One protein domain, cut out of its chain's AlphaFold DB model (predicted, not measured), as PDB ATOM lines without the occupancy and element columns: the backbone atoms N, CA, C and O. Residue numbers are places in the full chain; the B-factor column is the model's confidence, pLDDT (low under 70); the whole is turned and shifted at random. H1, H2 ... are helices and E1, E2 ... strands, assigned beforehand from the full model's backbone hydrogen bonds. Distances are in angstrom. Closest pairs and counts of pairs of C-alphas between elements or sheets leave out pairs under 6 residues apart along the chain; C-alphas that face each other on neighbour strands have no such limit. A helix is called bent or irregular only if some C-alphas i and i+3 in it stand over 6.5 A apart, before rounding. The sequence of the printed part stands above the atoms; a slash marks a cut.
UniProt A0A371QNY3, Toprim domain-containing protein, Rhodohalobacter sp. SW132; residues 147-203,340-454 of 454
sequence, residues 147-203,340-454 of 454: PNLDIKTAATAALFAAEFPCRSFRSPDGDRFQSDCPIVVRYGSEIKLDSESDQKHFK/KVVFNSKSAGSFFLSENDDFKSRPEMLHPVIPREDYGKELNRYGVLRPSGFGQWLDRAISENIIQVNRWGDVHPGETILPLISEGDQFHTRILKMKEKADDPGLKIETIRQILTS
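What this domain is: This is residues 147 to 203 and 340 to 454 of the 454 residues of the protein "Toprim domain-containing protein" of Rhodohalobacter sp. SW132 (UniProt A0A371QNY3). The model is elongated, with a five-stranded sheet curled like part of a barrel at one end and a group of helices at the other, where H2 and H4 pack on H1, and H3 and the small hairpin of E6 and E7 lie beside them. H5 folds back along part of H4 at the far tip; across the sheet's open side, residues 191 to 192 pair briefly with edge strand E5 and residues 195 to 196 with edge strand E3. The printed part has 172 residues, with five named helices and seven named strands in the order H1 E1 E2 E3 E4 E5 H2 H3 E6 E7 H4 H5. The large sheet, order E3 E4 E2 E1 E5, is antiparallel, and the class is mixed, helices and strands. The whole is compact, with a radius of gyration of the C-alphas of 18.1 A and spans of 56 by 34 by 30 A.

How they stand to each other: H1, residues 151 to 161, touches H4, residues 418 to 438, at a steep tilt of 63 degrees, opposite ways; the closest C-alphas, of Ala 158 and Gly 424, are 3.9 A apart. H1 also touches H2, residues 372 to 381, only just about perpendicular at 71 degrees, closest at the C-alphas of Ala 155 and Leu 379, 6.6 A. E1, residues 163 to 170, and E2, residues 176 to 186, form a hairpin, with N 166 and O 183 2.8 A apart; E1 bends by 81 degrees at residue 167 and E2 by 113 degrees at residue 181. E3, residues 342 to 345, and E4, residues 350 to 354, form another, with N 343 and O 352 at 2.8 A. N 178 of E2 and O 353 of E4 are 2.8 A apart, and N 170 of E1 and O 367 of E5, residues 365 to 368, 2.9 A. H2 only grazes this strongly twisted sheet, with residues 374 to 378. H3, residues 387 to 399, is close to H2 but not clearly touching, with the closest C-alphas, of Gly 376 and Phe 390, 6.6 A apart. In the hairpin of E6, residues 403 to 405, and E7, residues 411 to 413, N 412 and O 404 are 2.8 A apart. H5, residues 445 to 453, touches residues 430 to 434 of H4, at a shallow tilt of 19 degrees, opposite ways; the closest C-alphas, of Arg 430 and Ile 451, are 5.8 A apart. Every O i to N i+4 pair is within hydrogen-bond range in H1, H2 and H5, against 7 of 9 in H3 and 13 of 17 in H4.

Where its parts are: H1 begins at C-alpha 151, (-12.575, 3.788, 2.359). E1 is 17.6 A long and E2 17.7 A. H3, 19.5 A, is irregular, C-alphas 388 and 391 being 7.9 A apart. H4, 28.3 A, is irregular, C-alphas 422 and 425 being 7.5 A apart, with a kink of 63 degrees near residue 425. H5 ends at C-alpha 453, (-14.056, 18.558, 2.134).

The domain as a whole: The C-alphas of Lys 360 and Glu 446, the two farthest apart, are 58.4 A apart. Residues 204 to 339 are not printed, and C-alphas 203 and 340 are 9.5 A apart across the cut. Of the links that are printed whole, none is long. Residues 439 to 446 stand free. The mean pLDDT of the printed part is 92.8, and no printed residue is under 70.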
ATOM      1  N   PRO A 147     -18.236   8.268  -4.238       93.12
ATOM      2  CA  PRO A 147     -19.129   7.185  -4.663       93.12
ATOM      3  C   PRO A 147     -18.422   5.928  -5.185       93.12
ATOM      4  O   PRO A 147     -18.950   4.827  -5.027       93.12
ATOM      5  N   ASN A 148     -17.235   6.098  -5.776       93.38
ATOM      6  CA  ASN A 148     -16.485   5.041  -6.460       93.38
ATOM      7  C   ASN A 148     -15.180   4.653  -5.744       93.38
ATOM      8  O   ASN A 148     -14.369   3.934  -6.318       93.38
ATOM      9  N   LEU A 149     -14.958   5.127  -4.512       95.12
ATOM     10  CA  LEU A 149     -13.743   4.836  -3.750       95.12
ATOM     11  C   LEU A 149     -14.104   4.230  -2.395       95.12
ATOM     12  O   LEU A 149     -14.667   4.892  -1.522       95.12
ATOM     13  N   ASP A 150     -13.765   2.955  -2.216       94.56
ATOM     14  CA  ASP A 150     -13.880   2.273  -0.928       94.56
ATOM     15  C   ASP A 150     -12.912   2.910   0.084       94.56
ATOM     16  O   ASP A 150     -11.755   3.195  -0.232       94.56
ATOM     17  N   ILE A 151     -13.380   3.139   1.314       95.88
ATOM     18  CA  ILE A 151     -12.575   3.788   2.359       95.88
ATOM     19  C   ILE A 151     -11.309   2.994   2.699       95.88
ATOM     20  O   ILE A 151     -10.299   3.587   3.064       95.88
ATOM     21  N   LYS A 152     -11.328   1.662   2.554       97.06
ATOM     22  CA  LYS A 152     -10.142   0.832   2.774       97.06
ATOM     23  C   LYS A 152      -9.139   1.009   1.640       97.06
ATOM     24  O   LYS A 152      -7.960   1.115   1.929       97.06
ATOM     25  N   THR A 153      -9.587   1.147   0.389       97.81
ATOM     26  CA  THR A 153      -8.709   1.490  -0.747       97.81
ATOM     27  C   THR A 153      -8.052   2.857  -0.550       97.81
ATOM     28  O   THR A 153      -6.850   2.998  -0.760       97.81
ATOM     29  N   ALA A 154      -8.810   3.854  -0.081       97.56
ATOM     30  CA  ALA A 154      -8.258   5.167   0.253       97.56
ATOM     31  C   ALA A 154      -7.271   5.109   1.429       97.56
ATOM     32  O   ALA A 154      -6.232   5.760   1.387       97.56
ATOM     33  N   ALA A 155      -7.554   4.301   2.456       97.81
ATOM     34  CA  ALA A 155      -6.629   4.061   3.563       97.81
ATOM     35  C   ALA A 155      -5.345   3.351   3.105       97.81
ATOM     36  O   ALA A 155      -4.267   3.660   3.602       97.81
ATOM     37  N   THR A 156      -5.434   2.440   2.133       98.25
ATOM     38  CA  THR A 156      -4.260   1.816   1.513       98.25
ATOM     39  C   THR A 156      -3.417   2.849   0.769       98.25
ATOM     40  O   THR A 156      -2.209   2.898   0.972       98.25
ATOM     41  N   ALA A 157      -4.031   3.729  -0.031       97.88
ATOM     42  CA  ALA A 157      -3.309   4.834  -0.666       97.88
ATOM     43  C   ALA A 157      -2.676   5.779   0.375       97.88
ATOM     44  O   ALA A 157      -1.526   6.187   0.219       97.88
ATOM     45  N   ALA A 158      -3.392   6.069   1.467       97.62
ATOM     46  CA  ALA A 158      -2.885   6.858   2.584       97.62
ATOM     47  C   ALA A 158      -1.657   6.220   3.244       97.62
ATOM     48  O   ALA A 158      -0.687   6.919   3.512       97.62
ATOM     49  N   LEU A 159      -1.667   4.903   3.466       97.44
ATOM     50  CA  LEU A 159      -0.534   4.165   4.028       97.44
ATOM     51  C   LEU A 159       0.734   4.292   3.170       97.44
ATOM     52  O   LEU A 159       1.825   4.419   3.712       97.44
ATOM     53  N   PHE A 160       0.596   4.281   1.843       97.56
ATOM     54  CA  PHE A 160       1.739   4.391   0.934       97.56
ATOM     55  C   PHE A 160       2.207   5.830   0.670       97.56
ATOM     56  O   PHE A 160       3.295   6.015   0.130       97.56
ATOM     57  N   ALA A 161       1.418   6.842   1.038       96.50
ATOM     58  CA  ALA A 161       1.779   8.251   0.869       96.50
ATOM     59  C   ALA A 161       2.303   8.892   2.164       96.50
ATOM     60  O   ALA A 161       3.288   9.637   2.141       96.50
ATOM     61  N   ALA A 162       1.629   8.606   3.279       96.00
ATOM     62  CA  ALA A 162       1.866   9.238   4.563       96.00
ATOM     63  C   ALA A 162       2.958   8.530   5.371       96.00
ATOM     64  O   ALA A 162       3.445   7.449   5.036       96.00
ATOM     65  N   GLU A 163       3.337   9.168   6.471       95.31
ATOM     66  CA  GLU A 163       4.219   8.575   7.463       95.31
ATOM     67  C   GLU A 163       3.481   7.537   8.314       95.31
ATOM     68  O   GLU A 163       2.351   7.758   8.764       95.31
ATOM     69  N   PHE A 164       4.140   6.411   8.571       94.00
ATOM     70  CA  PHE A 164       3.615   5.335   9.406       94.00
ATOM     71  C   PHE A 164       4.707   4.781  10.332       94.00
ATOM     72  O   PHE A 164       5.897   4.857  10.006       94.00
ATOM     73  N   PRO A 165       4.336   4.260  11.516       93.81
ATOM     74  CA  PRO A 165       5.283   3.579  12.385       93.81
ATOM     75  C   PRO A 165       5.704   2.249  11.750       93.81
ATOM     76  O   PRO A 165       4.866   1.422  11.405       93.81
ATOM     77  N   CYS A 166       7.004   2.026  11.619       94.19
ATOM     78  CA  CYS A 166       7.568   0.842  10.992       94.19
ATOM     79  C   CYS A 166       8.639   0.223  11.889       94.19
ATOM     80  O   CYS A 166       9.451   0.933  12.488       94.19
ATOM     81  N   ARG A 167       8.635  -1.110  11.965       94.88
ATOM     82  CA  ARG A 167       9.727  -1.902  12.544       94.88
ATOM     83  C   ARG A 167      10.429  -2.790  11.524       94.88
ATOM     84  O   ARG A 167      11.539  -3.221  11.794       94.88
ATOM     85  N   SER A 168       9.800  -3.078  10.387       95.69
ATOM     86  CA  SER A 168      10.274  -4.064   9.414       95.69
ATOM     87  C   SER A 168      11.026  -3.390   8.268       95.69
ATOM     88  O   SER A 168      10.479  -2.547   7.561       95.69
ATOM     89  N   PHE A 169      12.266  -3.812   8.036       96.25
ATOM     90  CA  PHE A 169      13.138  -3.265   6.999       96.25
ATOM     91  C   PHE A 169      13.771  -4.373   6.162       96.25
ATOM     92  O   PHE A 169      13.918  -5.508   6.625       96.25
ATOM     93  N   ARG A 170      14.188  -4.041   4.938       94.75
ATOM     94  CA  ARG A 170      14.992  -4.935   4.096       94.75
ATOM     95  C   ARG A 170      16.205  -4.257   3.486       94.75
ATOM     96  O   ARG A 170      16.146  -3.080   3.138       94.75
ATOM     97  N   SER A 171      17.278  -5.027   3.326       93.31
ATOM     98  CA  SER A 171      18.398  -4.658   2.459       93.31
ATOM     99  C   SER A 171      18.010  -4.789   0.975       93.31
ATOM    100  O   SER A 171      17.055  -5.506   0.655       93.31
ATOM    101  N   PRO A 172      18.766  -4.169   0.049       89.12
ATOM    102  CA  PRO A 172      18.616  -4.395  -1.391       89.12
ATOM    103  C   PRO A 172      18.724  -5.873  -1.802       89.12
ATOM    104  O   PRO A 172      18.069  -6.300  -2.752       89.12
ATOM    105  N   ASP A 173      19.498  -6.664  -1.054       87.94
ATOM    106  CA  ASP A 173      19.677  -8.104  -1.281       87.94
ATOM    107  C   ASP A 173      18.490  -8.948  -0.763       87.94
ATOM    108  O   ASP A 173      18.335 -10.119  -1.121       87.94
ATOM    109  N   GLY A 174      17.596  -8.343   0.028       88.75
ATOM    110  CA  GLY A 174      16.368  -8.953   0.544       88.75
ATOM    111  C   GLY A 174      16.442  -9.461   1.987       88.75
ATOM    112  O   GLY A 174      15.441  -9.993   2.484       88.75
ATOM    113  N   ASP A 175      17.574  -9.285   2.674       91.94
ATOM    114  CA  ASP A 175      17.732  -9.637   4.090       91.94
ATOM    115  C   ASP A 175      16.833  -8.769   4.967       91.94
ATOM    116  O   ASP A 175      16.740  -7.556   4.770       91.94
ATOM    117  N   ARG A 176      16.172  -9.391   5.949       93.62
ATOM    118  CA  ARG A 176      15.227  -8.710   6.837       93.62
ATOM    119  C   ARG A 176      15.919  -8.184   8.087       93.62
ATOM    120  O   ARG A 176      16.718  -8.877   8.718       93.62
ATOM    121  N   PHE A 177      15.552  -6.965   8.450       95.00
ATOM    122  CA  PHE A 177      15.990  -6.278   9.650       95.00
ATOM    123  C   PHE A 177      14.773  -5.797  10.430       95.00
ATOM    124  O   PHE A 177      13.750  -5.438   9.843       95.00
ATOM    125  N   GLN A 178      14.909  -5.759  11.749       94.81
ATOM    126  CA  GLN A 178      13.943  -5.140  12.642       94.81
ATOM    127  C   GLN A 178      14.578  -3.964  13.364       94.81
ATOM    128  O   GLN A 178      15.720  -4.073  13.797       94.81
ATOM    129  N   SER A 179      13.862  -2.857  13.525       94.81
ATOM    130  CA  SER A 179      14.309  -1.798  14.428       94.81
ATOM    131  C   SER A 179      13.966  -2.127  15.885       94.81
ATOM    132  O   SER A 179      12.947  -2.759  16.188       94.81
ATOM    133  N   ASP A 180      14.818  -1.681  16.807       91.25
ATOM    134  CA  ASP A 180      14.647  -1.896  18.247       91.25
ATOM    135  C   ASP A 180      13.382  -1.213  18.800       91.25
ATOM    136  O   ASP A 180      12.692  -1.759  19.667       91.25
ATOM    137  N   CYS A 181      13.001  -0.076  18.222       89.75
ATOM    138  CA  CYS A 181      11.739   0.615  18.466       89.75
ATOM    139  C   CYS A 181      11.017   0.957  17.148       89.75
ATOM    140  O   CYS A 181      11.650   0.981  16.091       89.75
ATOM    141  N   PRO A 182       9.693   1.212  17.159       91.94
ATOM    142  CA  PRO A 182       9.000   1.684  15.967       91.94
ATOM    143  C   PRO A 182       9.536   3.058  15.565       91.94
ATOM    144  O   PRO A 182       9.558   3.975  16.387       91.94
ATOM    145  N   ILE A 183       9.898   3.213  14.294       94.81
ATOM    146  CA  ILE A 183      10.325   4.493  13.731       94.81
ATOM    147  C   ILE A 183       9.322   4.983  12.693       94.81
ATOM    148  O   ILE A 183       8.734   4.199  11.952       94.81
ATOM    149  N   VAL A 184       9.089   6.292  12.664       95.19
ATOM    150  CA  VAL A 184       8.127   6.913  11.749       95.19
ATOM    151  C   VAL A 184       8.814   7.168  10.412       95.19
ATOM    152  O   VAL A 184       9.806   7.890  10.352       95.19
ATOM    153  N   VAL A 185       8.303   6.549   9.349       95.81
ATOM    154  CA  VAL A 185       8.919   6.553   8.013       95.81
ATOM    155  C   VAL A 185       7.861   6.707   6.927       95.81
ATOM    156  O   VAL A 185       6.688   6.414   7.148       95.81
ATOM    157  N   ARG A 186       8.281   7.131   5.729       95.81
ATOM    158  CA  ARG A 186       7.454   7.059   4.514       95.81
ATOM    159  C   ARG A 186       7.819   5.835   3.693       95.81
ATOM    160  O   ARG A 186       8.988   5.441   3.634       95.81
ATOM    161  N   TYR A 187       6.836   5.266   3.008       95.12
ATOM    162  CA  TYR A 187       7.094   4.196   2.054       95.12
ATOM    163  C   TYR A 187       8.048   4.683   0.948       95.12
ATOM    164  O   TYR A 187       7.926   5.804   0.459       95.12
ATOM    165  N   GLY A 188       9.024   3.849   0.582       93.81
ATOM    166  CA  GLY A 188      10.052   4.192  -0.407       93.81
ATOM    167  C   GLY A 188      11.181   5.095   0.107       93.81
ATOM    168  O   GLY A 188      12.097   5.384  -0.657       93.81
ATOM    169  N   SER A 189      11.154   5.522   1.375       95.31
ATOM    170  CA  SER A 189      12.320   6.162   2.000       95.31
ATOM    171  C   SER A 189      13.471   5.168   2.190       95.31
ATOM    172  O   SER A 189      13.281   3.953   2.124       95.31
ATOM    173  N   GLU A 190      14.675   5.680   2.421       95.19
ATOM    174  CA  GLU A 190      15.859   4.859   2.658       95.19
ATOM    175  C   GLU A 190      16.501   5.239   3.993       95.19
ATOM    176  O   GLU A 190      16.572   6.415   4.357       95.19
ATOM    177  N   ILE A 191      16.993   4.238   4.717       95.12
ATOM    178  CA  ILE A 191      17.688   4.405   5.989       95.12
ATOM    179  C   ILE A 191      19.117   3.920   5.836       95.12
ATOM    180  O   ILE A 191      19.367   2.751   5.554       95.12
ATOM    181  N   LYS A 192      20.066   4.818   6.079       93.94
ATOM    182  CA  LYS A 192      21.486   4.486   6.071       93.94
ATOM    183  C   LYS A 192      21.902   3.837   7.391       93.94
ATOM    184  O   LYS A 192      21.580   4.360   8.462       93.94
ATOM    185  N   LEU A 193      22.665   2.744   7.314       93.38
ATOM    186  CA  LEU A 193      23.313   2.127   8.479       93.38
ATOM    187  C   LEU A 193      24.755   2.634   8.642       93.38
ATOM    188  O   LEU A 193      25.549   2.622   7.696       93.38
ATOM    189  N   ASP A 194      25.121   3.062   9.852       90.19
ATOM    190  CA  ASP A 194      26.385   3.765  10.125       90.19
ATOM    191  C   ASP A 194      27.540   2.855  10.540       90.19
ATOM    192  O   ASP A 194      28.670   3.033  10.081       90.19
ATOM    193  N   SER A 195      27.292   1.889  11.411       88.06
ATOM    194  CA  SER A 195      28.294   0.941  11.895       88.06
ATOM    195  C   SER A 195      27.611  -0.231  12.578       88.06
ATOM    196  O   SER A 195      26.488  -0.111  13.070       88.06
ATOM    197  N   GLU A 196      28.297  -1.365  12.608       90.94
ATOM    198  CA  GLU A 196      27.925  -2.429  13.530       90.94
ATOM    199  C   GLU A 196      28.129  -1.936  14.970       90.94
ATOM    200  O   GLU A 196      29.031  -1.139  15.249       90.94
ATOM    201  N   SER A 197      27.233  -2.339  15.860       88.88
ATOM    202  CA  SER A 197      27.187  -1.910  17.249       88.88
ATOM    203  C   SER A 197      27.446  -3.101  18.159       88.88
ATOM    204  O   SER A 197      26.721  -4.089  18.104       88.88
ATOM    205  N   ASP A 198      28.400  -2.955  19.079       88.88
ATOM    206  CA  ASP A 198      28.638  -3.931  20.151       88.88
ATOM    207  C   ASP A 198      27.593  -3.835  21.283       88.88
ATOM    208  O   ASP A 198      27.653  -4.569  22.275       88.88
ATOM    209  N   GLN A 199      26.645  -2.891  21.186       89.25
ATOM    210  CA  GLN A 199      25.588  -2.751  22.181       89.25
ATOM    211  C   GLN A 199      24.664  -3.966  22.153       89.25
ATOM    212  O   GLN A 199      24.241  -4.444  21.101       89.25
ATOM    213  N   LYS A 200      24.314  -4.452  23.344       91.31
ATOM    214  CA  LYS A 200      23.401  -5.582  23.482       91.31
ATOM    215  C   LYS A 200      21.974  -5.126  23.210       91.31
ATOM    216  O   LYS A 200      21.387  -4.424  24.028       91.31
ATOM    217  N   HIS A 201      21.420  -5.590  22.097       91.75
ATOM    218  CA  HIS A 201      19.996  -5.501  21.797       91.75
ATOM    219  C   HIS A 201      19.375  -6.894  21.777       91.75
ATOM    220  O   HIS A 201      20.056  -7.900  21.567       91.75
ATOM    221  N   PHE A 202      18.070  -6.945  22.012       89.81
ATOM    222  CA  PHE A 202      17.312  -8.182  22.133       89.81
ATOM    223  C   PHE A 202      16.201  -8.214  21.090       89.81
ATOM    224  O   PHE A 202      15.587  -7.184  20.805       89.81
ATOM    225  N   LYS A 203      15.952  -9.394  20.521       87.62
ATOM    226  CA  LYS A 203      14.879  -9.591  19.542       87.62
ATOM    227  C   LYS A 203      13.525  -9.457  20.231       87.62
ATOM    228  O   LYS A 203      13.289 -10.084  21.261       87.62
ATOM    229  N   LYS A 340      22.512 -11.147  17.412       91.81
ATOM    230  CA  LYS A 340      23.918 -11.378  17.059       91.81
ATOM    231  C   LYS A 340      24.496 -10.260  16.205       91.81
ATOM    232  O   LYS A 340      25.661  -9.934  16.365       91.81
ATOM    233  N   VAL A 341      23.672  -9.689  15.327       91.94
ATOM    234  CA  VAL A 341      24.077  -8.648  14.384       91.94
ATOM    235  C   VAL A 341      23.199  -7.423  14.595       91.94
ATOM    236  O   VAL A 341      21.981  -7.483  14.390       91.94
ATOM    237  N   VAL A 342      23.822  -6.323  15.014       93.81
ATOM    238  CA  VAL A 342      23.149  -5.060  15.334       93.81
ATOM    239  C   VAL A 342      23.875  -3.915  14.648       93.81
ATOM    240  O   VAL A 342      25.082  -3.759  14.791       93.81
ATOM    241  N   PHE A 343      23.130  -3.067  13.953       93.81
ATOM    242  CA  PHE A 343      23.641  -1.848  13.337       93.81
ATOM    243  C   PHE A 343      23.024  -0.620  13.994       93.81
ATOM    244  O   PHE A 343      21.858  -0.638  14.379       93.81
ATOM    245  N   ASN A 344      23.778   0.471  14.094       93.50
ATOM    246  CA  ASN A 344      23.222   1.770  14.464       93.50
ATOM    247  C   ASN A 344      22.875   2.603  13.221       93.50
ATOM    248  O   ASN A 344      23.528   2.512  12.179       93.50
ATOM    249  N   SER A 345      21.861   3.456  13.350       93.44
ATOM    250  CA  SER A 345      21.582   4.523  12.390       93.44
ATOM    251  C   SER A 345      21.352   5.834  13.130       93.44
ATOM    252  O   SER A 345      20.351   6.016  13.822       93.44
ATOM    253  N   LYS A 346      22.274   6.780  12.967       91.12
ATOM    254  CA  LYS A 346      22.185   8.146  13.492       91.12
ATOM    255  C   LYS A 346      21.075   8.931  12.807       91.12
ATOM    256  O   LYS A 346      20.451   9.757  13.460       91.12
ATOM    257  N   SER A 347      20.818   8.671  11.521       89.62
ATOM    258  CA  SER A 347      19.727   9.325  10.787       89.62
ATOM    259  C   SER A 347      18.354   8.906  11.299       89.62
ATOM    260  O   SER A 347      17.465   9.746  11.373       89.62
ATOM    261  N   ALA A 348      18.185   7.633  11.673       89.94
ATOM    262  CA  ALA A 348      16.933   7.139  12.247       89.94
ATOM    263  C   ALA A 348      16.867   7.290  13.778       89.94
ATOM    264  O   ALA A 348      15.788   7.198  14.353       89.94
ATOM    265  N   GLY A 349      18.007   7.499  14.447       91.44
ATOM    266  CA  GLY A 349      18.089   7.556  15.907       91.44
ATOM    267  C   GLY A 349      17.743   6.226  16.588       91.44
ATOM    268  O   GLY A 349      17.199   6.238  17.688       91.44
ATOM    269  N   SER A 350      18.014   5.095  15.930       93.88
ATOM    270  CA  SER A 350      17.579   3.752  16.347       93.88
ATOM    271  C   SER A 350      18.597   2.681  15.925       93.88
ATOM    272  O   SER A 350      19.530   2.954  15.156       93.88
ATOM    273  N   PHE A 351      18.441   1.470  16.464       94.50
ATOM    274  CA  PHE A 351      19.256   0.302  16.147       94.50
ATOM    275  C   PHE A 351      18.470  -0.709  15.317       94.50
ATOM    276  O   PHE A 351      17.271  -0.891  15.505       94.50
ATOM    277  N   PHE A 352      19.169  -1.399  14.421       94.88
ATOM    278  CA  PHE A 352      18.605  -2.352  13.475       94.88
ATOM    279  C   PHE A 352      19.233  -3.720  13.704       94.88
ATOM    280  O   PHE A 352      20.442  -3.895  13.563       94.88
ATOM    281  N   LEU A 353      18.401  -4.684  14.069       94.75
ATOM    282  CA  LEU A 353      18.768  -6.055  14.366       94.75
ATOM    283  C   LEU A 353      18.510  -6.901  13.115       94.75
ATOM    284  O   LEU A 353      17.413  -6.848  12.558       94.75
ATOM    285  N   SER A 354      19.488  -7.685  12.665       93.38
ATOM    286  CA  SER A 354      19.242  -8.631  11.570       93.38
ATOM    287  C   SER A 354      18.373  -9.794  12.053       93.38
ATOM    288  O   SER A 354      18.614 -10.357  13.125       93.38
ATOM    289  N   GLU A 355      17.379 -10.193  11.256       90.62
ATOM    290  CA  GLU A 355      16.666 -11.455  11.497       90.62
ATOM    291  C   GLU A 355      17.528 -12.673  11.118       90.62
ATOM    292  O   GLU A 355      17.279 -13.777  11.611       90.62
ATOM    293  N   ASN A 356      18.562 -12.476  10.290       89.69
ATOM    294  CA  ASN A 356      19.539 -13.493   9.930       89.69
ATOM    295  C   ASN A 356      20.756 -13.430  10.866       89.69
ATOM    296  O   ASN A 356      21.614 -12.555  10.765       89.69
ATOM    297  N   ASP A 357      20.840 -14.407  11.760       84.94
ATOM    298  CA  ASP A 357      21.909 -14.532  12.751       84.94
ATOM    299  C   ASP A 357      23.310 -14.739  12.157       84.94
ATOM    300  O   ASP A 357      24.296 -14.446  12.831       84.94
ATOM    301  N   ASP A 358      23.395 -15.246  10.925       85.19
ATOM    302  CA  ASP A 358      24.651 -15.543  10.230       85.19
ATOM    303  C   ASP A 358      24.989 -14.483   9.172       85.19
ATOM    304  O   ASP A 358      25.780 -14.729   8.255       85.19
ATOM    305  N   PHE A 359      24.370 -13.308   9.257       84.88
ATOM    306  CA  PHE A 359      24.596 -12.221   8.321       84.88
ATOM    307  C   PHE A 359      26.024 -11.660   8.462       84.88
ATOM    308  O   PHE A 359      26.433 -11.230   9.536       84.88
ATOM    309  N   LYS A 360      26.799 -11.691   7.365       78.69
ATOM    310  CA  LYS A 360      28.233 -11.308   7.340       78.69
ATOM    311  C   LYS A 360      28.549 -10.091   6.479       78.69
ATOM    312  O   LYS A 360      29.647  -9.550   6.574       78.69
ATOM    313  N   SER A 361      27.640  -9.723   5.579       75.81
ATOM    314  CA  SER A 361      27.800  -8.524   4.753       75.81
ATOM    315  C   SER A 361      27.415  -7.294   5.571       75.81
ATOM    316  O   SER A 361      26.871  -7.421   6.658       75.81
ATOM    317  N   ARG A 362      27.670  -6.090   5.069       74.31
ATOM    318  CA  ARG A 362      27.126  -4.868   5.657       74.31
ATOM    319  C   ARG A 362      26.245  -4.190   4.612       74.31
ATOM    320  O   ARG A 362      26.777  -3.811   3.572       74.31
ATOM    321  N   PRO A 363      24.935  -4.010   4.857       72.44
ATOM    322  CA  PRO A 363      24.087  -3.306   3.918       72.44
ATOM    323  C   PRO A 363      24.393  -1.813   4.032       72.44
ATOM    324  O   PRO A 363      24.599  -1.277   5.126       72.44
ATOM    325  N   GLU A 364      24.433  -1.136   2.892       81.00
ATOM    326  CA  GLU A 364      24.650   0.311   2.868       81.00
ATOM    327  C   GLU A 364      23.366   1.068   3.223       81.00
ATOM    328  O   GLU A 364      23.412   2.059   3.955       81.00
ATOM    329  N   MET A 365      22.222   0.555   2.760       92.88
ATOM    330  CA  MET A 365      20.900   1.152   2.924       92.88
ATOM    331  C   MET A 365      19.867   0.078   3.275       92.88
ATOM    332  O   MET A 365      19.972  -1.069   2.839       92.88
ATOM    333  N   LEU A 366      18.858   0.461   4.049       95.69
ATOM    334  CA  LEU A 366      17.659  -0.317   4.320       95.69
ATOM    335  C   LEU A 366      16.427   0.424   3.803       95.69
ATOM    336  O   LEU A 366      16.362   1.650   3.869       95.69
ATOM    337  N   HIS A 367      15.420  -0.326   3.373       95.81
ATOM    338  CA  HIS A 367      14.123   0.207   2.966       95.81
ATOM    339  C   HIS A 367      13.038  -0.273   3.933       95.81
ATOM    340  O   HIS A 367      13.047  -1.455   4.299       95.81
ATOM    341  N   PRO A 368      12.100   0.595   4.350       96.75
ATOM    342  CA  PRO A 368      10.945   0.164   5.117       96.75
ATOM    343  C   PRO A 368      10.082  -0.756   4.259       96.75
ATOM    344  O   PRO A 368       9.797  -0.461   3.096       96.75
ATOM    345  N   VAL A 369       9.648  -1.862   4.848       96.88
ATOM    346  CA  VAL A 369       8.732  -2.809   4.214       96.88
ATOM    347  C   VAL A 369       7.467  -2.947   5.045       96.88
ATOM    348  O   VAL A 369       7.464  -2.715   6.254       96.88
ATOM    349  N   ILE A 370       6.379  -3.328   4.383       97.62
ATOM    350  CA  ILE A 370       5.079  -3.535   5.019       97.62
ATOM    351  C   ILE A 370       4.711  -5.010   4.850       97.62
ATOM    352  O   ILE A 370       4.141  -5.371   3.821       97.62
ATOM    353  N   PRO A 371       5.051  -5.889   5.807       97.00
ATOM    354  CA  PRO A 371       4.553  -7.260   5.820       97.00
ATOM    355  C   PRO A 371       3.020  -7.320   5.742       97.00
ATOM    356  O   PRO A 371       2.322  -6.382   6.135       97.00
ATOM    357  N   ARG A 372       2.468  -8.434   5.250       97.56
ATOM    358  CA  ARG A 372       1.008  -8.625   5.102       97.56
ATOM    359  C   ARG A 372       0.243  -8.414   6.412       97.56
ATOM    360  O   ARG A 372      -0.836  -7.823   6.403       97.56
ATOM    361  N   GLU A 373       0.795  -8.893   7.518       96.81
ATOM    362  CA  GLU A 373       0.259  -8.724   8.865       96.81
ATOM    363  C   GLU A 373       0.252  -7.249   9.289       96.81
ATOM    364  O   GLU A 373      -0.783  -6.743   9.729       96.81
ATOM    365  N   ASP A 374       1.352  -6.530   9.055       96.44
ATOM    366  CA  ASP A 374       1.500  -5.112   9.390       96.44
ATOM    367  C   ASP A 374       0.586  -4.231   8.528       96.44
ATOM    368  O   ASP A 374      -0.019  -3.289   9.032       96.44
ATOM    369  N   TYR A 375       0.363  -4.589   7.258       98.06
ATOM    370  CA  TYR A 375      -0.650  -3.946   6.415       98.06
ATOM    371  C   TYR A 375      -2.054  -4.028   7.041       98.06
ATOM    372  O   TYR A 375      -2.798  -3.044   7.071       98.06
ATOM    373  N   GLY A 376      -2.415  -5.195   7.582       97.50
ATOM    374  CA  GLY A 376      -3.670  -5.385   8.307       97.50
ATOM    375  C   GLY A 376      -3.749  -4.543   9.584       97.50
ATOM    376  O   GLY A 376      -4.766  -3.876   9.813       97.50
ATOM    377  N   LYS A 377      -2.668  -4.534  10.374       95.81
ATOM    378  CA  LYS A 377      -2.540  -3.739  11.608       95.81
ATOM    379  C   LYS A 377      -2.660  -2.238  11.329       95.81
ATOM    380  O   LYS A 377      -3.417  -1.556  12.018       95.81
ATOM    381  N   GLU A 378      -2.033  -1.725  10.273       96.25
ATOM    382  CA  GLU A 378      -2.117  -0.306   9.903       96.25
ATOM    383  C   GLU A 378      -3.523   0.092   9.429       96.25
ATOM    384  O   GLU A 378      -4.072   1.111   9.856       96.25
ATOM    385  N   LEU A 379      -4.201  -0.741   8.632       97.12
ATOM    386  CA  LEU A 379      -5.605  -0.489   8.278       97.12
ATOM    387  C   LEU A 379      -6.551  -0.580   9.486       97.12
ATOM    388  O   LEU A 379      -7.557   0.140   9.560       97.12
ATOM    389  N   ASN A 380      -6.239  -1.432  10.462       94.69
ATOM    390  CA  ASN A 380      -6.943  -1.454  11.738       94.69
ATOM    391  C   ASN A 380      -6.672  -0.189  12.568       94.69
ATOM    392  O   ASN A 380      -7.617   0.389  13.119       94.69
ATOM    393  N   ARG A 381      -5.436   0.322  12.556       92.38
ATOM    394  CA  ARG A 381      -5.052   1.605  13.156       92.38
ATOM    395  C   ARG A 381      -5.788   2.777  12.504       92.38
ATOM    396  O   ARG A 381      -6.229   3.664  13.232       92.38
ATOM    397  N   TYR A 382      -6.056   2.754  11.200       94.19
ATOM    398  CA  TYR A 382      -6.977   3.707  10.553       94.19
ATOM    399  C   TYR A 382      -8.448   3.526  10.965       94.19
ATOM    400  O   TYR A 382      -9.276   4.408  10.749       94.19
ATOM    401  N   GLY A 383      -8.798   2.405  11.593       91.94
ATOM    402  CA  GLY A 383     -10.154   2.090  12.035       91.94
ATOM    403  C   GLY A 383     -11.071   1.578  10.924       91.94
ATOM    404  O   GLY A 383     -12.269   1.423  11.170       91.94
ATOM    405  N   VAL A 384     -10.527   1.309   9.732       93.50
ATOM    406  CA  VAL A 384     -11.286   0.895   8.540       93.50
ATOM    407  C   VAL A 384     -11.344  -0.623   8.367       93.50
ATOM    408  O   VAL A 384     -12.242  -1.129   7.691       93.50
ATOM    409  N   LEU A 385     -10.420  -1.356   8.997       94.19
ATOM    410  CA  LEU A 385     -10.355  -2.814   8.967       94.19
ATOM    411  C   LEU A 385     -10.449  -3.408  10.378       94.19
ATOM    412  O   LEU A 385      -9.947  -2.853  11.354       94.19
ATOM    413  N   ARG A 386     -11.121  -4.554  10.496       92.31
ATOM    414  CA  ARG A 386     -11.249  -5.320  11.744       92.31
ATOM    415  C   ARG A 386     -10.652  -6.713  11.555       92.31
ATOM    416  O   ARG A 386     -10.710  -7.205  10.427       92.31
ATOM    417  N   PRO A 387     -10.165  -7.356  12.634       93.75
ATOM    418  CA  PRO A 387      -9.642  -8.721  12.585       93.75
ATOM    419  C   PRO A 387     -10.555  -9.699  11.835       93.75
ATOM    420  O   PRO A 387     -10.097 -10.443  10.976       93.75
ATOM    421  N   SER A 388     -11.870  -9.627  12.072       91.31
ATOM    422  CA  SER A 388     -12.857 -10.524  11.457       91.31
ATOM    423  C   SER A 388     -12.937 -10.435   9.927       91.31
ATOM    424  O   SER A 388     -13.302 -11.418   9.289       91.31
ATOM    425  N   GLY A 389     -12.566  -9.304   9.321       93.38
ATOM    426  CA  GLY A 389     -12.629  -9.089   7.871       93.38
ATOM    427  C   GLY A 389     -11.279  -9.131   7.153       93.38
ATOM    428  O   GLY A 389     -11.232  -8.802   5.967       93.38
ATOM    429  N   PHE A 390     -10.188  -9.467   7.845       97.25
ATOM    430  CA  PHE A 390      -8.833  -9.325   7.308       97.25
ATOM    431  C   PHE A 390      -8.569 -10.221   6.097       97.25
ATOM    432  O   PHE A 390      -8.195  -9.711   5.042       97.25
ATOM    433  N   GLY A 391      -8.816 -11.528   6.211       97.25
ATOM    434  CA  GLY A 391      -8.547 -12.476   5.130       97.25
ATOM    435  C   GLY A 391      -9.344 -12.164   3.861       97.25
ATOM    436  O   GLY A 391      -8.781 -12.117   2.771       97.25
ATOM    437  N   GLN A 392     -10.633 -11.837   4.011       97.31
ATOM    438  CA  GLN A 392     -11.476 -11.404   2.892       97.31
ATOM    439  C   GLN A 392     -10.953 -10.112   2.245       97.31
ATOM    440  O   GLN A 392     -10.995  -9.966   1.024       97.31
ATOM    441  N   TRP A 393     -10.479  -9.157   3.053       98.00
ATOM    442  CA  TRP A 393      -9.932  -7.910   2.532       98.00
ATOM    443  C   TRP A 393      -8.622  -8.120   1.775       98.00
ATOM    444  O   TRP A 393      -8.476  -7.542   0.704       98.00
ATOM    445  N   LEU A 394      -7.701  -8.942   2.285       97.94
ATOM    446  CA  LEU A 394      -6.456  -9.257   1.583       97.94
ATOM    447  C   LEU A 394      -6.722  -9.909   0.226       97.94
ATOM    448  O   LEU A 394      -6.193  -9.440  -0.780       97.94
ATOM    449  N   ASP A 395      -7.581 -10.935   0.192       98.12
ATOM    450  CA  ASP A 395      -7.974 -11.608  -1.051       98.12
ATOM    451  C   ASP A 395      -8.537 -10.591  -2.062       98.12
ATOM    452  O   ASP A 395      -8.093 -10.526  -3.211       98.12
ATOM    453  N   ARG A 396      -9.462  -9.728  -1.612       98.06
ATOM    454  CA  ARG A 396     -10.054  -8.669  -2.440       98.06
ATOM    455  C   ARG A 396      -9.002  -7.676  -2.935       98.06
ATOM    456  O   ARG A 396      -8.952  -7.410  -4.131       98.06
ATOM    457  N   ALA A 397      -8.169  -7.143  -2.044       98.25
ATOM    458  CA  ALA A 397      -7.187  -6.110  -2.360       98.25
ATOM    459  C   ALA A 397      -6.146  -6.590  -3.381       98.25
ATOM    460  O   ALA A 397      -5.753  -5.820  -4.254       98.25
ATOM    461  N   ILE A 398      -5.747  -7.861  -3.312       97.94
ATOM    462  CA  ILE A 398      -4.870  -8.478  -4.313       97.94
ATOM    463  C   ILE A 398      -5.624  -8.653  -5.637       97.94
ATOM    464  O   ILE A 398      -5.125  -8.253  -6.686       97.94
ATOM    465  N   SER A 399      -6.843  -9.206  -5.605       97.56
ATOM    466  CA  SER A 399      -7.622  -9.465  -6.826       97.56
ATOM    467  C   SER A 399      -8.017  -8.193  -7.590       97.56
ATOM    468  O   SER A 399      -8.061  -8.199  -8.816       97.56
ATOM    469  N   GLU A 400      -8.263  -7.094  -6.873       97.69
ATOM    470  CA  GLU A 400      -8.593  -5.777  -7.430       97.69
ATOM    471  C   GLU A 400      -7.334  -4.937  -7.733       97.69
ATOM    472  O   GLU A 400      -7.456  -3.745  -8.008       97.69
ATOM    473  N   ASN A 401      -6.127  -5.522  -7.661       97.94
ATOM    474  CA  ASN A 401      -4.835  -4.847  -7.871       97.94
ATOM    475  C   ASN A 401      -4.694  -3.544  -7.053       97.94
ATOM    476  O   ASN A 401      -4.098  -2.564  -7.497       97.94
ATOM    477  N   ILE A 402      -5.291  -3.513  -5.855       98.25
ATOM    478  CA  ILE A 402      -5.123  -2.440  -4.863       98.25
ATOM    479  C   ILE A 402      -3.740  -2.571  -4.227       98.25
ATOM    480  O   ILE A 402      -3.073  -1.574  -3.969       98.25
ATOM    481  N   ILE A 403      -3.306  -3.808  -3.995       98.44
ATOM    482  CA  ILE A 403      -1.971  -4.135  -3.506       98.44
ATOM    483  C   ILE A 403      -1.355  -5.248  -4.344       98.44
ATOM    484  O   ILE A 403      -2.062  -6.050  -4.954       98.44
ATOM    485  N   GLN A 404      -0.035  -5.338  -4.288       97.88
ATOM    486  CA  GLN A 404       0.738  -6.480  -4.759       97.88
ATOM    487  C   GLN A 404       1.539  -7.051  -3.593       97.88
ATOM    488  O   GLN A 404       1.952  -6.309  -2.706       97.88
ATOM    489  N   VAL A 405       1.756  -8.363  -3.583       97.12
ATOM    490  CA  VAL A 405       2.595  -9.025  -2.577       97.12
ATOM    491  C   VAL A 405       3.809  -9.607  -3.282       97.12
ATOM    492  O   VAL A 405       3.665 -10.381  -4.229       97.12
ATOM    493  N   ASN A 406       5.003  -9.217  -2.845       94.62
ATOM    494  CA  ASN A 406       6.247  -9.714  -3.425       94.62
ATOM    495  C   ASN A 406       6.575 -11.145  -2.945       94.62
ATOM    496  O   ASN A 406       5.903 -11.718  -2.084       94.62
ATOM    497  N   ARG A 407       7.668 -11.723  -3.460       92.56
ATOM    498  CA  ARG A 407       8.132 -13.074  -3.083       92.56
ATOM    499  C   ARG A 407       8.495 -13.237  -1.601       92.56
ATOM    500  O   ARG A 407       8.569 -14.361  -1.122       92.56
ATOM    501  N   TRP A 408       8.775 -12.137  -0.908       91.50
ATOM    502  CA  TRP A 408       9.143 -12.123   0.505       91.50
ATOM    503  C   TRP A 408       7.940 -11.905   1.432       91.50
ATOM    504  O   TRP A 408       8.101 -11.938   2.650       91.50
ATOM    505  N   GLY A 409       6.742 -11.715   0.869       93.88
ATOM    506  CA  GLY A 409       5.516 -11.493   1.623       93.88
ATOM    507  C   GLY A 409       5.276 -10.040   2.032       93.88
ATOM    508  O   GLY A 409       4.407  -9.818   2.876       93.88
ATOM    509  N   ASP A 410       5.995  -9.070   1.455       96.31
ATOM    510  CA  ASP A 410       5.745  -7.646   1.700       96.31
ATOM    511  C   ASP A 410       4.750  -7.073   0.688       96.31
ATOM    512  O   ASP A 410       4.695  -7.479  -0.478       96.31
ATOM    513  N   VAL A 411       3.970  -6.107   1.159       98.06
ATOM    514  CA  VAL A 411       2.899  -5.435   0.436       98.06
ATOM    515  C   VAL A 411       3.434  -4.180  -0.254       98.06
ATOM    516  O   VAL A 411       4.061  -3.322   0.368       98.06
ATOM    517  N   HIS A 412       3.125  -4.051  -1.541       97.31
ATOM    518  CA  HIS A 412       3.449  -2.913  -2.394       97.31
ATOM    519  C   HIS A 412       2.180  -2.290  -2.991       97.31
ATOM    520  O   HIS A 412       1.151  -2.975  -3.090       97.31
ATOM    521  N   PRO A 413       2.237  -1.020  -3.433       97.62
ATOM    522  CA  PRO A 413       1.141  -0.401  -4.164       97.62
ATOM    523  C   PRO A 413       0.782  -1.192  -5.423       97.62
ATOM    524  O   PRO A 413       1.654  -1.484  -6.239       97.62
ATOM    525  N   GLY A 414      -0.499  -1.518  -5.591       97.62
ATOM    526  CA  GLY A 414      -1.015  -2.051  -6.850       97.62
ATOM    527  C   GLY A 414      -1.442  -0.941  -7.813       97.62
ATOM    528  O   GLY A 414      -1.579   0.224  -7.425       97.62
ATOM    529  N   GLU A 415      -1.678  -1.296  -9.077       97.19
ATOM    530  CA  GLU A 415      -1.997  -0.335 -10.148       97.19
ATOM    531  C   GLU A 415      -3.230   0.522  -9.835       97.19
ATOM    532  O   GLU A 415      -3.262   1.707 -10.165       97.19
ATOM    533  N   THR A 416      -4.217  -0.051  -9.141       95.94
ATOM    534  CA  THR A 416      -5.480   0.615  -8.801       95.94
ATOM    535  C   THR A 416      -5.277   1.822  -7.886       95.94
ATOM    536  O   THR A 416      -6.041   2.783  -7.967       95.94
ATOM    537  N   ILE A 417      -4.259   1.803  -7.018       96.12
ATOM    538  CA  ILE A 417      -4.020   2.898  -6.068       96.12
ATOM    539  C   ILE A 417      -2.954   3.889  -6.519       96.12
ATOM    540  O   ILE A 417      -2.895   4.967  -5.938       96.12
ATOM    541  N   LEU A 418      -2.141   3.582  -7.538       95.38
ATOM    542  CA  LEU A 418      -1.089   4.495  -8.006       95.38
ATOM    543  C   LEU A 418      -1.608   5.918  -8.296       95.38
ATOM    544  O   LEU A 418      -0.972   6.867  -7.834       95.38
ATOM    545  N   PRO A 419      -2.772   6.113  -8.956       95.62
ATOM    546  CA  PRO A 419      -3.320   7.452  -9.176       95.62
ATOM    547  C   PRO A 419      -3.764   8.160  -7.888       95.62
ATOM    548  O   PRO A 419      -3.849   9.382  -7.868       95.62
ATOM    549  N   LEU A 420      -4.060   7.401  -6.828       95.75
ATOM    550  CA  LEU A 420      -4.609   7.893  -5.561       95.75
ATOM    551  C   LEU A 420      -3.525   8.271  -4.543       95.75
ATOM    552  O   LEU A 420      -3.821   8.966  -3.574       95.75
ATOM    553  N   ILE A 421      -2.279   7.819  -4.734       93.94
ATOM    554  CA  ILE A 421      -1.168   8.084  -3.803       93.94
ATOM    555  C   ILE A 421      -0.885   9.586  -3.685       93.94
ATOM    556  O   ILE A 421      -0.578  10.061  -2.596       93.94
ATOM    557  N   SER A 422      -1.045  10.353  -4.767       93.69
ATOM    558  CA  SER A 422      -0.864  11.815  -4.755       93.69
ATOM    559  C   SER A 422      -1.821  12.532  -3.791       93.69
ATOM    560  O   SER A 422      -1.473  13.571  -3.234       93.69
ATOM    561  N   GLU A 423      -3.003  11.959  -3.551       94.12
ATOM    562  CA  GLU A 423      -4.001  12.438  -2.588       94.12
ATOM    563  C   GLU A 423      -3.899  11.724  -1.224       94.12
ATOM    564  O   GLU A 423      -4.658  12.021  -0.297       94.12
ATOM    565  N   GLY A 424      -2.953  10.796  -1.061       93.81
ATOM    566  CA  GLY A 424      -2.858   9.912   0.099       93.81
ATOM    567  C   GLY A 424      -2.659  10.637   1.435       93.81
ATOM    568  O   GLY A 424      -3.301  10.266   2.415       93.81
ATOM    569  N   ASP A 425      -1.877  11.720   1.477       95.19
ATOM    570  CA  ASP A 425      -1.712  12.549   2.688       95.19
ATOM    571  C   ASP A 425      -3.044  13.210   3.124       95.19
ATOM    572  O   ASP A 425      -3.337  13.351   4.321       95.19
ATOM    573  N   GLN A 426      -3.908  13.563   2.162       95.31
ATOM    574  CA  GLN A 426      -5.252  14.064   2.462       95.31
ATOM    575  C   GLN A 426      -6.131  12.937   3.004       95.31
ATOM    576  O   GLN A 426      -6.784  13.115   4.034       95.31
ATOM    577  N   PHE A 427      -6.119  11.758   2.369       96.31
ATOM    578  CA  PHE A 427      -6.862  10.596   2.865       96.31
ATOM    579  C   PHE A 427      -6.434  10.206   4.282       96.31
ATOM    580  O   PHE A 427      -7.302  10.007   5.132       96.31
ATOM    581  N   HIS A 428      -5.130  10.191   4.571       95.62
ATOM    582  CA  HIS A 428      -4.581   9.956   5.910       95.62
ATOM    583  C   HIS A 428      -5.226  10.888   6.942       95.62
ATOM    584  O   HIS A 428      -5.828  10.443   7.923       95.62
ATOM    585  N   THR A 429      -5.173  12.194   6.669       95.25
ATOM    586  CA  THR A 429      -5.710  13.229   7.558       95.25
ATOM    587  C   THR A 429      -7.221  13.083   7.758       95.25
ATOM    588  O   THR A 429      -7.710  13.150   8.889       95.25
ATOM    589  N   ARG A 430      -7.977  12.871   6.673       95.19
ATOM    590  CA  ARG A 430      -9.442  12.738   6.711       95.19
ATOM    591  C   ARG A 430      -9.870  11.514   7.514       95.19
ATOM    592  O   ARG A 430     -10.728  11.625   8.389       95.19
ATOM    593  N   ILE A 431      -9.251  10.362   7.258       95.31
ATOM    594  CA  ILE A 431      -9.610   9.088   7.892       95.31
ATOM    595  C   ILE A 431      -9.296   9.118   9.391       95.31
ATOM    596  O   ILE A 431     -10.146   8.719  10.188       95.31
ATOM    597  N   LEU A 432      -8.138   9.648   9.802       93.44
ATOM    598  CA  LEU A 432      -7.804   9.759  11.227       93.44
ATOM    599  C   LEU A 432      -8.753  10.704  11.974       93.44
ATOM    600  O   LEU A 432      -9.297  10.321  13.012       93.44
ATOM    601  N   LYS A 433      -9.060  11.879  11.410       92.69
ATOM    602  CA  LYS A 433     -10.052  12.800  11.993       92.69
ATOM    603  C   LYS A 433     -11.443  12.167  12.084       92.69
ATOM    604  O   LYS A 433     -12.152  12.365  13.069       92.69
ATOM    605  N   MET A 434     -11.854  11.387  11.082       92.19
ATOM    606  CA  MET A 434     -13.115  10.638  11.137       92.19
ATOM    607  C   MET A 434     -13.099   9.569  12.233       92.19
ATOM    608  O   MET A 434     -14.085   9.430  12.958       92.19
ATOM    609  N   LYS A 435     -11.989   8.833  12.381       90.50
ATOM    610  CA  LYS A 435     -11.818   7.812  13.421       90.50
ATOM    611  C   LYS A 435     -11.969   8.413  14.818       90.50
ATOM    612  O   LYS A 435     -12.711   7.858  15.625       90.50
ATOM    613  N   GLU A 436     -11.336   9.553  15.092       89.31
ATOM    614  CA  GLU A 436     -11.448  10.264  16.378       89.31
ATOM    615  C   GLU A 436     -12.896  10.623  16.736       89.31
ATOM    616  O   GLU A 436     -13.273  10.659  17.905       89.31
ATOM    617  N   LYS A 437     -13.732  10.858  15.721       87.81
ATOM    618  CA  LYS A 437     -15.146  11.198  15.883       87.81
ATOM    619  C   LYS A 437     -16.080   9.989  15.934       87.81
ATOM    620  O   LYS A 437     -17.240  10.150  16.302       87.81
ATOM    621  N   ALA A 438     -15.612   8.783  15.614       83.44
ATOM    622  CA  ALA A 438     -16.464   7.594  15.548       83.44
ATOM    623  C   ALA A 438     -17.129   7.256  16.895       83.44
ATOM    624  O   ALA A 438     -18.288   6.841  16.921       83.44
ATOM    625  N   ASP A 439     -16.432   7.498  18.006       79.38
ATOM    626  CA  ASP A 439     -16.930   7.212  19.355       79.38
ATOM    627  C   ASP A 439     -17.512   8.449  20.073       79.38
ATOM    628  O   ASP A 439     -17.936   8.332  21.223       79.38
ATOM    629  N   ASP A 440     -17.579   9.611  19.404       84.12
ATOM    630  CA  ASP A 440     -18.108  10.865  19.961       84.12
ATOM    631  C   ASP A 440     -19.649  10.814  20.081       84.12
ATOM    632  O   ASP A 440     -20.349  10.776  19.059       84.12
ATOM    633  N   PRO A 441     -20.229  10.841  21.299       74.44
ATOM    634  CA  PRO A 441     -21.681  10.839  21.487       74.44
ATOM    635  C   PRO A 441     -22.375  12.080  20.900       74.44
ATOM    636  O   PRO A 441     -23.577  12.042  20.644       74.44
ATOM    637  N   GLY A 442     -21.631  13.176  20.706       76.69
ATOM    638  CA  GLY A 442     -22.099  14.454  20.178       76.69
ATOM    639  C   GLY A 442     -21.755  14.685  18.707       76.69
ATOM    640  O   GLY A 442     -21.698  15.843  18.287       76.69
ATOM    641  N   LEU A 443     -21.508  13.618  17.933       83.81
ATOM    642  CA  LEU A 443     -21.129  13.687  16.522       83.81
ATOM    643  C   LEU A 443     -22.023  14.658  15.727       83.81
ATOM    644  O   LEU A 443     -23.198  14.385  15.473       83.81
ATOM    645  N   LYS A 444     -21.442  15.775  15.277       85.44
ATOM    646  CA  LYS A 444     -22.096  16.720  14.364       85.44
ATOM    647  C   LYS A 444     -21.802  16.332  12.920       85.44
ATOM    648  O   LYS A 444     -20.646  16.173  12.529       85.44
ATOM    649  N   ILE A 445     -22.851  16.211  12.114       86.75
ATOM    650  CA  ILE A 445     -22.756  15.797  10.706       86.75
ATOM    651  C   ILE A 445     -21.961  16.823   9.897       86.75
ATOM    652  O   ILE A 445     -21.145  16.455   9.054       86.75
ATOM    653  N   GLU A 446     -22.158  18.106  10.192       86.81
ATOM    654  CA  GLU A 446     -21.447  19.225   9.577       86.81
ATOM    655  C   GLU A 446     -19.939  19.107   9.798       86.81
ATOM    656  O   GLU A 446     -19.172  19.344   8.870       86.81
ATOM    657  N   THR A 447     -19.511  18.655  10.981       87.50
ATOM    658  CA  THR A 447     -18.093  18.429  11.284       87.50
ATOM    659  C   THR A 447     -17.503  17.330  10.405       87.50
ATOM    660  O   THR A 447     -16.412  17.501   9.873       87.50
ATOM    661  N   ILE A 448     -18.222  16.225  10.186       88.44
ATOM    662  CA  ILE A 448     -17.739  15.162   9.292       88.44
ATOM    663  C   ILE A 448     -17.714  15.621   7.835       88.44
ATOM    664  O   ILE A 448     -16.758  15.331   7.124       88.44
ATOM    665  N   ARG A 449     -18.727  16.371   7.387       89.69
ATOM    666  CA  ARG A 449     -18.731  16.945   6.034       89.69
ATOM    667  C   ARG A 449     -17.548  17.883   5.820       89.69
ATOM    668  O   ARG A 449     -16.885  17.763   4.802       89.69
ATOM    669  N   GLN A 450     -17.252  18.741   6.797       89.75
ATOM    670  CA  GLN A 450     -16.079  19.613   6.765       89.75
ATOM    671  C   GLN A 450     -14.780  18.813   6.664       89.75
ATOM    672  O   GLN A 450     -13.946  19.156   5.834       89.75
ATOM    673  N   ILE A 451     -14.636  17.735   7.447       90.19
ATOM    674  CA  ILE A 451     -13.471  16.839   7.366       90.19
ATOM    675  C   ILE A 451     -13.341  16.243   5.961       90.19
ATOM    676  O   ILE A 451     -12.246  16.213   5.423       90.19
ATOM    677  N   LEU A 452     -14.436  15.790   5.346       89.25
ATOM    678  CA  LEU A 452     -14.400  15.187   4.008       89.25
ATOM    679  C   LEU A 452     -14.075  16.194   2.891       89.25
ATOM    680  O   LEU A 452     -13.616  15.785   1.831       89.25
ATOM    681  N   THR A 453     -14.319  17.488   3.114       84.75
ATOM    682  CA  THR A 453     -14.056  18.558   2.134       84.75
ATOM    683  C   THR A 453     -12.748  19.315   2.362       84.75
ATOM    684  O   THR A 453     -12.319  20.033   1.465       84.75
ATOM    685  N   SER A 454     -12.151  19.205   3.556       75.94
ATOM    686  CA  SER A 454     -10.818  19.739   3.880       75.94
ATOM    687  C   SER A 454      -9.758  18.791   3.367       75.94
ATOM    688  O   SER A 454      -8.840  19.213   2.648       75.94
TER     689      SER A 454